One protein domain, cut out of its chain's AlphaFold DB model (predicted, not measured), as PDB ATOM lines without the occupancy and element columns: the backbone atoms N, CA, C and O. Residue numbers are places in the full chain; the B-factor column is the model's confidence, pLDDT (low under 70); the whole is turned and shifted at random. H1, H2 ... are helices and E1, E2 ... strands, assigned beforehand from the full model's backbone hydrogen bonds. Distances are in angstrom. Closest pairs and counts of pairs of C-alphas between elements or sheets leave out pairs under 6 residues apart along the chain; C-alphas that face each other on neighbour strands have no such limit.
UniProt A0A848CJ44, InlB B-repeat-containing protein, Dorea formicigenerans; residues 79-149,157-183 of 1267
ATOM      1  N   ASN A  79     -43.361  50.316  10.976       80.56
ATOM      2  CA  ASN A  79     -43.035  51.313  11.987       80.56
ATOM      3  C   ASN A  79     -41.645  51.024  12.605       80.56
ATOM      4  O   ASN A  79     -41.381  49.933  13.124       80.56
ATOM      5  N   LYS A  80     -40.748  52.020  12.548       80.00
ATOM      6  CA  LYS A  80     -39.355  51.926  13.019       80.00
ATOM      7  C   LYS A  80     -39.247  51.645  14.525       80.00
ATOM      8  O   LYS A  80     -38.190  51.215  14.990       80.00
ATOM      9  N   GLU A  81     -40.323  51.843  15.286       80.50
ATOM     10  CA  GLU A  81     -40.374  51.601  16.730       80.50
ATOM     11  C   GLU A  81     -40.686  50.140  17.122       80.50
ATOM     12  O   GLU A  81     -40.601  49.789  18.304       80.50
ATOM     13  N   ILE A  82     -40.987  49.254  16.158       87.06
ATOM     14  CA  ILE A  82     -41.298  47.841  16.430       87.06
ATOM     15  C   ILE A  82     -40.080  47.090  16.985       87.06
ATOM     16  O   ILE A  82     -38.986  47.069  16.413       87.06
ATOM     17  N   LYS A  83     -40.291  46.370  18.090       90.00
ATOM     18  CA  LYS A  83     -39.285  45.514  18.734       90.00
ATOM     19  C   LYS A  83     -39.445  44.057  18.290       90.00
ATOM     20  O   LYS A  83     -40.499  43.460  18.470       90.00
ATOM     21  N   TYR A  84     -38.382  43.435  17.786       89.62
ATOM     22  CA  TYR A  84     -38.418  42.047  17.298       89.62
ATOM     23  C   TYR A  84     -37.971  41.041  18.364       89.62
ATOM     24  O   TYR A  84     -36.915  41.206  18.984       89.62
ATOM     25  N   ILE A  85     -38.748  39.972  18.561       90.62
ATOM     26  CA  ILE A  85     -38.454  38.899  19.521       90.62
ATOM     27  C   ILE A  85     -38.644  37.533  18.860       90.62
ATOM     28  O   ILE A  85     -39.722  37.209  18.372       90.62
ATOM     29  N   HIS A  86     -37.623  36.678  18.896       88.75
ATOM     30  CA  HIS A  86     -37.771  35.310  18.400       88.75
ATOM     31  C   HIS A  86     -38.601  34.482  19.396       88.75
ATOM     32  O   HIS A  86     -38.328  34.505  20.599       88.75
ATOM     33  N   LYS A  87     -39.543  33.651  18.913       86.44
ATOM     34  CA  LYS A  87     -40.352  32.730  19.744       86.44
ATOM     35  C   LYS A  87     -39.560  31.929  20.789       86.44
ATOM     36  O   LYS A  87     -40.059  31.682  21.883       86.44
ATOM     37  N   LYS A  88     -38.301  31.562  20.499       87.06
ATOM     38  CA  LYS A  88     -37.433  30.776  21.401       87.06
ATOM     39  C   LYS A  88     -37.011  31.561  22.655       87.06
ATOM     40  O   LYS A  88     -36.593  30.958  23.641       87.06
ATOM     41  N   GLU A  89     -37.095  32.891  22.628       90.06
ATOM     42  CA  GLU A  89     -36.792  33.764  23.769       90.06
ATOM     43  C   GLU A  89     -37.970  33.906  24.747       90.06
ATOM     44  O   GLU A  89     -37.793  34.438  25.849       90.06
ATOM     45  N   LEU A  90     -39.152  33.412  24.370       90.94
ATOM     46  CA  LEU A  90     -40.378  33.499  25.154       90.94
ATOM     47  C   LEU A  90     -40.612  32.226  25.978       90.94
ATOM     48  O   LEU A  90     -40.203  31.122  25.625       90.94
ATOM     49  N   SER A  91     -41.302  32.367  27.110       90.44
ATOM     50  CA  SER A  91     -41.774  31.228  27.908       90.44
ATOM     51  C   SER A  91     -43.099  31.540  28.607       90.44
ATOM     52  O   SER A  91     -43.482  32.699  28.720       90.44
ATOM     53  N   ASN A  92     -43.810  30.509  29.080       89.25
ATOM     54  CA  ASN A  92     -45.143  30.633  29.701       89.25
ATOM     55  C   ASN A  92     -46.169  31.375  28.833       89.25
ATOM     56  O   ASN A  92     -47.006  32.105  29.358       89.25
ATOM     57  N   LEU A  93     -46.081  31.187  27.519       90.62
ATOM     58  CA  LEU A  93     -46.935  31.861  26.564       90.62
ATOM     59  C   LEU A  93     -48.394  31.396  26.688       90.62
ATOM     60  O   LEU A  93     -48.680  30.197  26.777       90.62
ATOM     61  N   THR A  94     -49.317  32.354  26.686       89.88
ATOM     62  CA  THR A  94     -50.757  32.106  26.664       89.88
ATOM     63  C   THR A  94     -51.447  32.999  25.646       89.88
ATOM     64  O   THR A  94     -51.207  34.200  25.677       89.88
ATOM     65  N   VAL A  95     -52.372  32.447  24.864       86.94
ATOM     66  CA  VAL A  95     -53.288  33.174  23.969       86.94
ATOM     67  C   VAL A  95     -54.713  32.911  24.454       86.94
ATOM     68  O   VAL A  95     -55.084  31.756  24.669       86.94
ATOM     69  N   ASN A  96     -55.499  33.964  24.684       86.62
ATOM     70  CA  ASN A  96     -56.856  33.899  25.235       86.62
ATOM     71  C   ASN A  96     -56.938  32.984  26.474       86.62
ATOM     72  O   ASN A  96     -57.743  32.055  26.549       86.62
ATOM     73  N   GLU A  97     -56.015  33.210  27.418       85.50
ATOM     74  CA  GLU A  97     -55.820  32.450  28.668       85.50
ATOM     75  C   GLU A  97     -55.434  30.960  28.511       85.50
ATOM     76  O   GLU A  97     -55.220  30.266  29.510       85.50
ATOM     77  N   LYS A  98     -55.276  30.446  27.284       88.19
ATOM     78  CA  LYS A  98     -54.814  29.076  27.019       88.19
ATOM     79  C   LYS A  98     -53.315  29.049  26.781       88.19
ATOM     80  O   LYS A  98     -52.786  29.852  26.026       88.19
ATOM     81  N   LYS A  99     -52.626  28.088  27.398       88.19
ATOM     82  CA  LYS A  99     -51.198  27.866  27.162       88.19
ATOM     83  C   LYS A  99     -50.975  27.364  25.734       88.19
ATOM     84  O   LYS A  99     -51.591  26.372  25.348       88.19
ATOM     85  N   VAL A 100     -50.081  28.020  25.004       85.44
ATOM     86  CA  VAL A 100     -49.708  27.684  23.623       85.44
ATOM     87  C   VAL A 100     -48.187  27.644  23.491       85.44
ATOM     88  O   VAL A 100     -47.474  28.192  24.334       85.44
ATOM     89  N   GLU A 101     -47.690  26.953  22.469       79.38
ATOM     90  CA  GLU A 101     -46.254  26.914  22.167       79.38
ATOM     91  C   GLU A 101     -45.821  28.103  21.300       79.38
ATOM     92  O   GLU A 101     -44.683  28.549  21.424       79.38
ATOM     93  N   GLU A 102     -46.740  28.674  20.510       80.00
ATOM     94  CA  GLU A 102     -46.476  29.777  19.578       80.00
ATOM     95  C   GLU A 102     -47.628  30.791  19.565       80.00
ATOM     96  O   GLU A 102     -48.763  30.459  19.919       80.00
ATOM     97  N   VAL A 103     -47.313  32.043  19.210       77.81
ATOM     98  CA  VAL A 103     -48.303  33.110  19.004       77.81
ATOM     99  C   VAL A 103     -48.622  33.160  17.521       77.81
ATOM    100  O   VAL A 103     -47.707  33.276  16.714       77.81
ATOM    101  N   SER A 104     -49.906  33.100  17.189       79.88
ATOM    102  CA  SER A 104     -50.421  33.405  15.858       79.88
ATOM    103  C   SER A 104     -51.613  34.333  16.051       79.88
ATOM    104  O   SER A 104     -52.641  33.922  16.594       79.88
ATOM    105  N   ILE A 105     -51.421  35.616  15.746       74.94
ATOM    106  CA  ILE A 105     -52.441  36.657  15.881       74.94
ATOM    107  C   ILE A 105     -52.518  37.390  14.555       74.94
ATOM    108  O   ILE A 105     -51.599  38.120  14.191       74.94
ATOM    109  N   ALA A 106     -53.625  37.197  13.846       67.94
ATOM    110  CA  ALA A 106     -53.937  38.000  12.679       67.94
ATOM    111  C   ALA A 106     -54.338  39.411  13.136       67.94
ATOM    112  O   ALA A 106     -55.210  39.566  13.993       67.94
ATOM    113  N   ALA A 107     -53.717  40.443  12.559       65.38
ATOM    114  CA  ALA A 107     -54.083  41.833  12.840       65.38
ATOM    115  C   ALA A 107     -55.521  42.144  12.374       65.38
ATOM    116  O   ALA A 107     -56.222  42.946  12.986       65.38
ATOM    117  N   MET A 108     -55.982  41.458  11.323       66.81
ATOM    118  CA  MET A 108     -57.322  41.577  10.756       66.81
ATOM    119  C   MET A 108     -57.734  40.243  10.112       66.81
ATOM    120  O   MET A 108     -56.905  39.590   9.480       66.81
ATOM    121  N   THR A 109     -58.998  39.828  10.259       64.06
ATOM    122  CA  THR A 109     -59.549  38.636   9.587       64.06
ATOM    123  C   THR A 109     -60.778  38.997   8.762       64.06
ATOM    124  O   THR A 109     -61.639  39.759   9.204       64.06
ATOM    125  N   ILE A 110     -60.853  38.451   7.547       63.47
ATOM    126  CA  ILE A 110     -61.978  38.641   6.627       63.47
ATOM    127  C   ILE A 110     -62.860  37.390   6.696       63.47
ATOM    128  O   ILE A 110     -62.426  36.285   6.371       63.47
ATOM    129  N   GLY A 111     -64.104  37.564   7.133       57.88
ATOM    130  CA  GLY A 111     -65.143  36.544   7.103       57.88
ATOM    131  C   GLY A 111     -65.610  36.241   5.679       57.88
ATOM    132  O   GLY A 111     -65.465  37.043   4.758       57.88
ATOM    133  N   THR A 112     -66.229  35.075   5.485       50.44
ATOM    134  CA  THR A 112     -66.677  34.589   4.163       50.44
ATOM    135  C   THR A 112     -67.720  35.478   3.473       50.44
ATOM    136  O   THR A 112     -67.988  35.306   2.290       50.44
ATOM    137  N   ASP A 113     -68.351  36.398   4.204       53.88
ATOM    138  CA  ASP A 113     -69.309  37.394   3.707       53.88
ATOM    139  C   ASP A 113     -68.669  38.772   3.444       53.88
ATOM    140  O   ASP A 113     -69.383  39.737   3.174       53.88
ATOM    141  N   GLY A 114     -67.338  38.871   3.530       53.59
ATOM    142  CA  GLY A 114     -66.598  40.128   3.438       53.59
ATOM    143  C   GLY A 114     -66.661  40.976   4.711       53.59
ATOM    144  O   GLY A 114     -66.139  42.089   4.715       53.59
ATOM    145  N   SER A 115     -67.286  40.488   5.792       62.03
ATOM    146  CA  SER A 115     -67.255  41.179   7.081       62.03
ATOM    147  C   SER A 115     -65.879  41.051   7.723       62.03
ATOM    148  O   SER A 115     -65.262  39.990   7.710       62.03
ATOM    149  N   LEU A 116     -65.381  42.145   8.286       61.72
ATOM    150  CA  LEU A 116     -64.135  42.149   9.038       61.72
ATOM    151  C   LEU A 116     -64.425  41.856  10.510       61.72
ATOM    152  O   LEU A 116     -65.269  42.518  11.121       61.72
ATOM    153  N   THR A 117     -63.728  40.877  11.082       61.59
ATOM    154  CA  THR A 117     -63.740  40.613  12.525       61.59
ATOM    155  C   THR A 117     -62.429  41.080  13.148       61.59
ATOM    156  O   THR A 117     -61.344  40.714  12.700       61.59
ATOM    157  N   GLU A 118     -62.520  41.912  14.189       55.84
ATOM    158  CA  GLU A 118     -61.365  42.289  15.008       55.84
ATOM    159  C   GLU A 118     -60.918  41.070  15.829       55.84
ATOM    160  O   GLU A 118     -61.428  40.827  16.917       55.84
ATOM    161  N   GLU A 119     -59.992  40.262  15.312       55.56
ATOM    162  CA  GLU A 119     -59.376  39.201  16.121       55.56
ATOM    163  C   GLU A 119     -58.104  39.680  16.833       55.56
ATOM    164  O   GLU A 119     -57.841  39.235  17.947       55.56
ATOM    165  N   GLY A 120     -57.338  40.615  16.260       57.03
ATOM    166  CA  GLY A 120     -56.049  41.052  16.808       57.03
ATOM    167  C   GLY A 120     -56.156  41.794  18.145       57.03
ATOM    168  O   GLY A 120     -55.626  41.334  19.157       57.03
ATOM    169  N   SER A 121     -56.883  42.913  18.171       61.91
ATOM    170  CA  SER A 121     -57.067  43.788  19.343       61.91
ATOM    171  C   SER A 121     -57.782  43.111  20.521       61.91
ATOM    172  O   SER A 121     -57.513  43.448  21.680       61.91
ATOM    173  N   ASP A 122     -58.662  42.149  20.228       67.88
ATOM    174  CA  ASP A 122     -59.409  41.354  21.208       67.88
ATOM    175  C   ASP A 122     -58.641  40.105  21.673       67.88
ATOM    176  O   ASP A 122     -58.896  39.583  22.768       67.88
ATOM    177  N   THR A 123     -57.667  39.632  20.886       77.31
ATOM    178  CA  THR A 123     -56.794  38.528  21.288       77.31
ATOM    179  C   THR A 123     -55.783  39.020  22.305       77.31
ATOM    180  O   THR A 123     -54.867  39.782  22.003       77.31
ATOM    181  N   THR A 124     -55.926  38.535  23.534       87.00
ATOM    182  CA  THR A 124     -55.049  38.903  24.646       87.00
ATOM    183  C   THR A 124     -54.210  37.724  25.089       87.00
ATOM    184  O   THR A 124     -54.570  36.557  24.918       87.00
ATOM    185  N   GLY A 125     -53.068  38.009  25.694       90.25
ATOM    186  CA  GLY A 125     -52.193  36.955  26.157       90.25
ATOM    187  C   GLY A 125     -51.157  37.411  27.158       90.25
ATOM    188  O   GLY A 125     -51.123  38.562  27.593       90.25
ATOM    189  N   THR A 126     -50.317  36.461  27.558       92.06
ATOM    190  CA  THR A 126     -49.180  36.719  28.438       92.06
ATOM    191  C   THR A 126     -47.977  35.905  28.011       92.06
ATOM    192  O   THR A 126     -48.136  34.793  27.517       92.06
ATOM    193  N   PHE A 127     -46.778  36.433  28.230       93.94
ATOM    194  CA  PHE A 127     -45.527  35.685  28.108       93.94
ATOM    195  C   PHE A 127     -44.522  36.157  29.156       93.94
ATOM    196  O   PHE A 127     -44.707  37.166  29.834       93.94
ATOM    197  N   THR A 128     -43.448  35.391  29.317       92.12
ATOM    198  CA  THR A 128     -42.276  35.762  30.110       92.12
ATOM    199  C   THR A 128     -41.096  36.036  29.182       92.12
ATOM    200  O   THR A 128     -40.764  35.174  28.365       92.12
ATOM    201  N   TYR A 129     -40.449  37.192  29.335       93.00
ATOM    202  CA  TYR A 129     -39.291  37.629  28.555       93.00
ATOM    203  C   TYR A 129     -38.281  38.348  29.455       93.00
ATOM    204  O   TYR A 129     -38.652  39.082  30.362       93.00
ATOM    205  N   LYS A 130     -36.986  38.098  29.236       87.62
ATOM    206  CA  LYS A 130     -35.918  38.524  30.162       87.62
ATOM    207  C   LYS A 130     -35.387  39.939  29.922       87.62
ATOM    208  O   LYS A 130     -34.604  40.423  30.737       87.62
ATOM    209  N   LYS A 131     -35.703  40.561  28.781       88.12
ATOM    210  CA  LYS A 131     -35.308  41.951  28.494       88.12
ATOM    211  C   LYS A 131     -36.490  42.876  28.793       88.12
ATOM    212  O   LYS A 131     -37.628  42.423  28.780       88.12
ATOM    213  N   GLN A 132     -36.211  44.147  29.080       85.69
ATOM    214  CA  GLN A 132     -37.256  45.106  29.441       85.69
ATOM    215  C   GLN A 132     -38.053  45.570  28.219       85.69
ATOM    216  O   GLN A 132     -37.463  46.007  27.233       85.69
ATOM    217  N   LEU A 133     -39.377  45.485  28.336       90.31
ATOM    218  CA  LEU A 133     -40.373  46.132  27.482       90.31
ATOM    219  C   LEU A 133     -41.188  47.128  28.322       90.31
ATOM    220  O   LEU A 133     -41.346  46.939  29.534       90.31
ATOM    221  N   GLU A 134     -41.701  48.167  27.678       89.75
ATOM    222  CA  GLU A 134     -42.559  49.202  28.251       89.75
ATOM    223  C   GLU A 134     -44.018  48.999  27.816       89.75
ATOM    224  O   GLU A 134     -44.306  48.353  26.812       89.75
ATOM    225  N   VAL A 135     -44.961  49.505  28.614       87.56
ATOM    226  CA  VAL A 135     -46.384  49.486  28.237       87.56
ATOM    227  C   VAL A 135     -46.579  50.444  27.065       87.56
ATOM    228  O   VAL A 135     -46.173  51.597  27.170       87.56
ATOM    229  N   GLY A 136     -47.200  49.964  25.988       82.56
ATOM    230  CA  GLY A 136     -47.323  50.664  24.707       82.56
ATOM    231  C   GLY A 136     -46.322  50.200  23.643       82.56
ATOM    232  O   GLY A 136     -46.505  50.527  22.478       82.56
ATOM    233  N   ASP A 137     -45.306  49.401  24.002       89.12
ATOM    234  CA  ASP A 137     -44.365  48.852  23.020       89.12
ATOM    235  C   ASP A 137     -45.084  47.986  21.974       89.12
ATOM    236  O   ASP A 137     -45.792  47.038  22.334       89.12
ATOM    237  N   GLN A 138     -44.808  48.248  20.693       88.88
ATOM    238  CA  GLN A 138     -45.164  47.372  19.578       88.88
ATOM    239  C   GLN A 138     -44.082  46.299  19.396       88.88
ATOM    240  O   GLN A 138     -42.886  46.598  19.334       88.88
ATOM    241  N   VAL A 139     -44.484  45.031  19.339       90.19
ATOM    242  CA  VAL A 139     -43.570  43.884  19.333       90.19
ATOM    243  C   VAL A 139     -43.948  42.891  18.237       90.19
ATOM    244  O   VAL A 139     -45.074  42.408  18.197       90.19
ATOM    245  N   ALA A 140     -42.980  42.516  17.401       89.25
ATOM    246  CA  ALA A 140     -43.106  41.444  16.418       89.25
ATOM    247  C   ALA A 140     -42.484  40.147  16.962       89.25
ATOM    248  O   ALA A 140     -41.272  40.066  17.192       89.25
ATOM    249  N   ILE A 141     -43.309  39.120  17.176       89.00
ATOM    250  CA  ILE A 141     -42.866  37.781  17.580       89.00
ATOM    251  C   ILE A 141     -42.717  36.919  16.332       89.00
ATOM    252  O   ILE A 141     -43.718  36.682  15.664       89.00
ATOM    253  N   TYR A 142     -41.513  36.410  16.057       86.56
ATOM    254  CA  TYR A 142     -41.237  35.631  14.843       86.56
ATOM    255  C   TYR A 142     -40.732  34.205  15.107       86.56
ATOM    256  O   TYR A 142     -40.104  33.920  16.141       86.56
ATOM    257  N   SER A 143     -41.031  33.294  14.177       81.88
ATOM    258  CA  SER A 143     -40.751  31.860  14.313       81.88
ATOM    259  C   SER A 143     -39.514  31.363  13.551       81.88
ATOM    260  O   SER A 143     -38.888  30.406  14.025       81.88
ATOM    261  N   GLY A 144     -39.152  32.024  12.447       75.00
ATOM    262  CA  GLY A 144     -38.022  31.670  11.579       75.00
ATOM    263  C   GLY A 144     -36.645  32.085  12.111       75.00
ATOM    264  O   GLY A 144     -36.522  32.691  13.175       75.00
ATOM    265  N   ASP A 145     -35.595  31.735  11.363       73.94
ATOM    266  CA  ASP A 145     -34.196  31.949  11.770       73.94
ATOM    267  C   ASP A 145     -33.650  33.352  11.427       73.94
ATOM    268  O   ASP A 145     -32.570  33.729  11.897       73.94
ATOM    269  N   VAL A 146     -34.395  34.140  10.647       75.31
ATOM    270  CA  VAL A 146     -34.065  35.522  10.264       75.31
ATOM    271  C   VAL A 146     -35.140  36.470  10.802       75.31
ATOM    272  O   VAL A 146     -36.297  36.086  10.953       75.31
ATOM    273  N   ILE A 147     -34.743  37.701  11.145       78.62
ATOM    274  CA  ILE A 147     -35.683  38.745  11.567       78.62
ATOM    275  C   ILE A 147     -36.550  39.132  10.358       78.62
ATOM    276  O   ILE A 147     -35.970  39.483   9.330       78.62
ATOM    277  N   PRO A 148     -37.886  39.132  10.491       72.31
ATOM    278  CA  PRO A 148     -38.790  39.540   9.427       72.31
ATOM    279  C   PRO A 148     -38.533  40.966   8.940       72.31
ATOM    280  O   PRO A 148     -38.443  41.886   9.754       72.31
ATOM    281  N   THR A 149     -38.459  41.153   7.625       70.31
ATOM    282  CA  THR A 149     -38.437  42.467   6.960       70.31
ATOM    283  C   THR A 149     -39.439  42.485   5.804       70.31
ATOM    284  O   THR A 149     -39.834  41.429   5.316       70.31
ATOM    285  N   ASN A 157     -39.626  31.132   5.257       53.62
ATOM    286  CA  ASN A 157     -40.752  30.667   6.075       53.62
ATOM    287  C   ASN A 157     -40.663  31.098   7.567       53.62
ATOM    288  O   ASN A 157     -40.076  30.411   8.412       53.62
ATOM    289  N   SER A 158     -41.251  32.249   7.918       62.28
ATOM    290  CA  SER A 158     -41.329  32.748   9.296       62.28
ATOM    291  C   SER A 158     -42.715  33.314   9.622       62.28
ATOM    292  O   SER A 158     -43.136  34.335   9.092       62.28
ATOM    293  N   ASP A 159     -43.427  32.659  10.539       71.94
ATOM    294  CA  ASP A 159     -44.662  33.205  11.106       71.94
ATOM    295  C   ASP A 159     -44.318  34.415  11.972       71.94
ATOM    296  O   ASP A 159     -43.444  34.323  12.844       71.94
ATOM    297  N   VAL A 160     -45.036  35.523  11.777       82.25
ATOM    298  CA  VAL A 160     -44.873  36.759  12.549       82.25
ATOM    299  C   VAL A 160     -46.203  37.165  13.162       82.25
ATOM    300  O   VAL A 160     -47.225  37.210  12.485       82.25
ATOM    301  N   SER A 161     -46.198  37.477  14.454       86.62
ATOM    302  CA  SER A 161     -47.348  38.058  15.152       86.62
ATOM    303  C   SER A 161     -46.987  39.413  15.738       86.62
ATOM    304  O   SER A 161     -46.015  39.516  16.488       86.62
ATOM    305  N   PHE A 162     -47.798  40.427  15.448       87.75
ATOM    306  CA  PHE A 162     -47.640  41.773  15.996       87.75
ATOM    307  C   PHE A 162     -48.521  41.952  17.233       87.75
ATOM    308  O   PHE A 162     -49.724  41.675  17.203       87.75
ATOM    309  N   ILE A 163     -47.912  42.371  18.338       89.19
ATOM    310  CA  ILE A 163     -48.583  42.572  19.620       89.19
ATOM    311  C   ILE A 163     -48.201  43.909  20.256       89.19
ATOM    312  O   ILE A 163     -47.068  44.369  20.148       89.19
ATOM    313  N   GLU A 164     -49.131  44.482  21.007       90.50
ATOM    314  CA  GLU A 164     -48.916  45.658  21.842       90.50
ATOM    315  C   GLU A 164     -48.834  45.231  23.310       90.50
ATOM    316  O   GLU A 164     -49.689  44.490  23.819       90.50
ATOM    317  N   ILE A 165     -47.820  45.715  24.026       93.19
ATOM    318  CA  ILE A 165     -47.662  45.447  25.457       93.19
ATOM    319  C   ILE A 165     -48.658  46.282  26.265       93.19
ATOM    320  O   ILE A 165     -48.537  47.495  26.389       93.19
ATOM    321  N   THR A 166     -49.615  45.613  26.905       91.25
ATOM    322  CA  THR A 166     -50.678  46.250  27.702       91.25
ATOM    323  C   THR A 166     -50.365  46.301  29.197       91.25
ATOM    324  O   THR A 166     -51.063  46.967  29.963       91.25
ATOM    325  N   GLY A 167     -49.320  45.599  29.641       91.19
ATOM    326  CA  GLY A 167     -48.914  45.561  31.044       91.19
ATOM    327  C   GLY A 167     -47.590  44.831  31.261       91.19
ATOM    328  O   GLY A 167     -47.264  43.876  30.559       91.19
ATOM    329  N   ALA A 168     -46.836  45.273  32.267       89.38
ATOM    330  CA  ALA A 168     -45.541  44.712  32.637       89.38
ATOM    331  C   ALA A 168     -45.445  44.520  34.162       89.38
ATOM    332  O   ALA A 168     -45.649  45.464  34.927       89.38
ATOM    333  N   ASP A 169     -45.121  43.302  34.602       88.25
ATOM    334  CA  ASP A 169     -44.848  42.947  36.002       88.25
ATOM    335  C   ASP A 169     -43.582  42.076  36.083       88.25
ATOM    336  O   ASP A 169     -43.615  40.849  35.940       88.25
ATOM    337  N   GLY A 170     -42.427  42.727  36.261       87.75
ATOM    338  CA  GLY A 170     -41.118  42.072  36.195       87.75
ATOM    339  C   GLY A 170     -40.821  41.537  34.791       87.75
ATOM    340  O   GLY A 170     -40.899  42.287  33.826       87.75
ATOM    341  N   ASP A 171     -40.505  40.244  34.691       89.62
ATOM    342  CA  ASP A 171     -40.253  39.552  33.414       89.62
ATOM    343  C   ASP A 171     -41.556  39.079  32.733       89.62
ATOM    344  O   ASP A 171     -41.502  38.416  31.699       89.62
ATOM    345  N   LYS A 172     -42.732  39.331  33.332       91.50
ATOM    346  CA  LYS A 172     -44.034  38.910  32.800       91.50
ATOM    347  C   LYS A 172     -44.726  40.078  32.104       91.50
ATOM    348  O   LYS A 172     -44.976  41.110  32.721       91.50
ATOM    349  N   TYR A 173     -45.130  39.850  30.861       93.94
ATOM    350  CA  TYR A 173     -45.822  40.827  30.031       93.94
ATOM    351  C   TYR A 173     -47.231  40.344  29.701       93.94
ATOM    352  O   TYR A 173     -47.437  39.155  29.438       93.94
ATOM    353  N   THR A 174     -48.200  41.255  29.752       92.94
ATOM    354  CA  THR A 174     -49.529  41.084  29.154       92.94
ATOM    355  C   THR A 174     -49.555  41.838  27.839       92.94
ATOM    356  O   THR A 174     -48.993  42.928  27.741       92.94
ATOM    357  N   TYR A 175     -50.211  41.269  26.841       91.88
ATOM    358  CA  TYR A 175     -50.293  41.868  25.520       91.88
ATOM    359  C   TYR A 175     -51.695  41.728  24.933       91.88
ATOM    360  O   TYR A 175     -52.492  40.899  25.392       91.88
ATOM    361  N   ARG A 176     -51.968  42.532  23.910       89.06
ATOM    362  CA  ARG A 176     -53.042  42.324  22.929       89.06
ATOM    363  C   ARG A 176     -52.438  42.317  21.524       89.06
ATOM    364  O   ARG A 176     -51.297  42.746  21.388       89.06
ATOM    365  N   GLY A 177     -53.132  41.831  20.501       84.88
ATOM    366  CA  GLY A 177     -52.665  42.035  19.124       84.88
ATOM    367  C   GLY A 177     -52.600  43.524  18.778       84.88
ATOM    368  O   GLY A 177     -53.464  44.295  19.205       84.88
ATOM    369  N   SER A 178     -51.559  43.923  18.049       84.88
ATOM    370  CA  SER A 178     -51.381  45.304  17.584       84.88
ATOM    371  C   SER A 178     -52.479  45.692  16.603       84.88
ATOM    372  O   SER A 178     -52.988  44.842  15.863       84.88
ATOM    373  N   ARG A 179     -52.828  46.980  16.556       77.31
ATOM    374  CA  ARG A 179     -53.674  47.486  15.474       77.31
ATOM    375  C   ARG A 179     -52.850  47.581  14.186       77.31
ATOM    376  O   ARG A 179     -51.667  47.906  14.271       77.31
ATOM    377  N   PRO A 180     -53.437  47.325  13.005       74.06
ATOM    378  CA  PRO A 180     -52.727  47.454  11.732       74.06
ATOM    379  C   PRO A 180     -52.059  48.826  11.527       74.06
ATOM    380  O   PRO A 180     -50.929  48.884  11.049       74.06
ATOM    381  N   GLU A 181     -52.728  49.908  11.937       72.38
ATOM    382  CA  GLU A 181     -52.223  51.287  11.874       72.38
ATOM    383  C   GLU A 181     -51.005  51.556  12.776       72.38
ATOM    384  O   GLU A 181     -50.223  52.446  12.474       72.38
ATOM    385  N   ASP A 182     -50.795  50.760  13.831       77.56
ATOM    386  CA  ASP A 182     -49.631  50.898  14.722       77.56
ATOM    387  C   ASP A 182     -48.412  50.097  14.215       77.56
ATOM    388  O   ASP A 182     -47.292  50.261  14.705       77.56
ATOM    389  N   VAL A 183     -48.632  49.190  13.254       79.88
ATOM    390  CA  VAL A 183     -47.612  48.294  12.685       79.88
ATOM    391  C   VAL A 183     -47.049  48.852  11.377       79.88
ATOM    392  O   VAL A 183     -45.843  48.777  11.136       79.88
TER     393      VAL A 183
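This is residues 79 to 149 and 157 to 183 of the 1267 residues of the protein "InlB B-repeat-containing protein" of Dorea formicigenerans (UniProt A0A848CJ44). With little regular structure, one strongly twisted sheet curls like part of a barrel, and a looped arm at residues 109 to 117 sticks out. The 98 printed residues include six strands, then helix H1; the class is mostly strand. The mixed sheet runs E1 E4 E5 E6 E3 E2. The whole is compact, radius of gyration of the C-alphas 13.1 A, spans 43 by 28 by 25 A.

E1, residues 83 to 86, begins at C-alpha (-39.285, 45.514, 18.734). E2 is 91 to 95, E3 124 to 128, E4 138 to 142, E5 160 to 169, 24.3 A long, E6 172 to 177, 16.5 A. H1, 180 to 183, ends at C-alpha (-47.612, 48.294, 12.685).

E1 and E4 are parallel, N 85 and O 140 within hydrogen-bond range at 2.9 A. E5 bends by 71 degrees at residue 166. E5 and E6 form a hairpin, N 164 and O 176 at 2.8 A. H1 only grazes the sheet.

Residues 150 to 156 are cut out, a gap of 12.1 A between C-alphas 149 and 157. The E2 to E3 link is long. Residues 106 to 122 and 157 to 158 are under pLDDT 70.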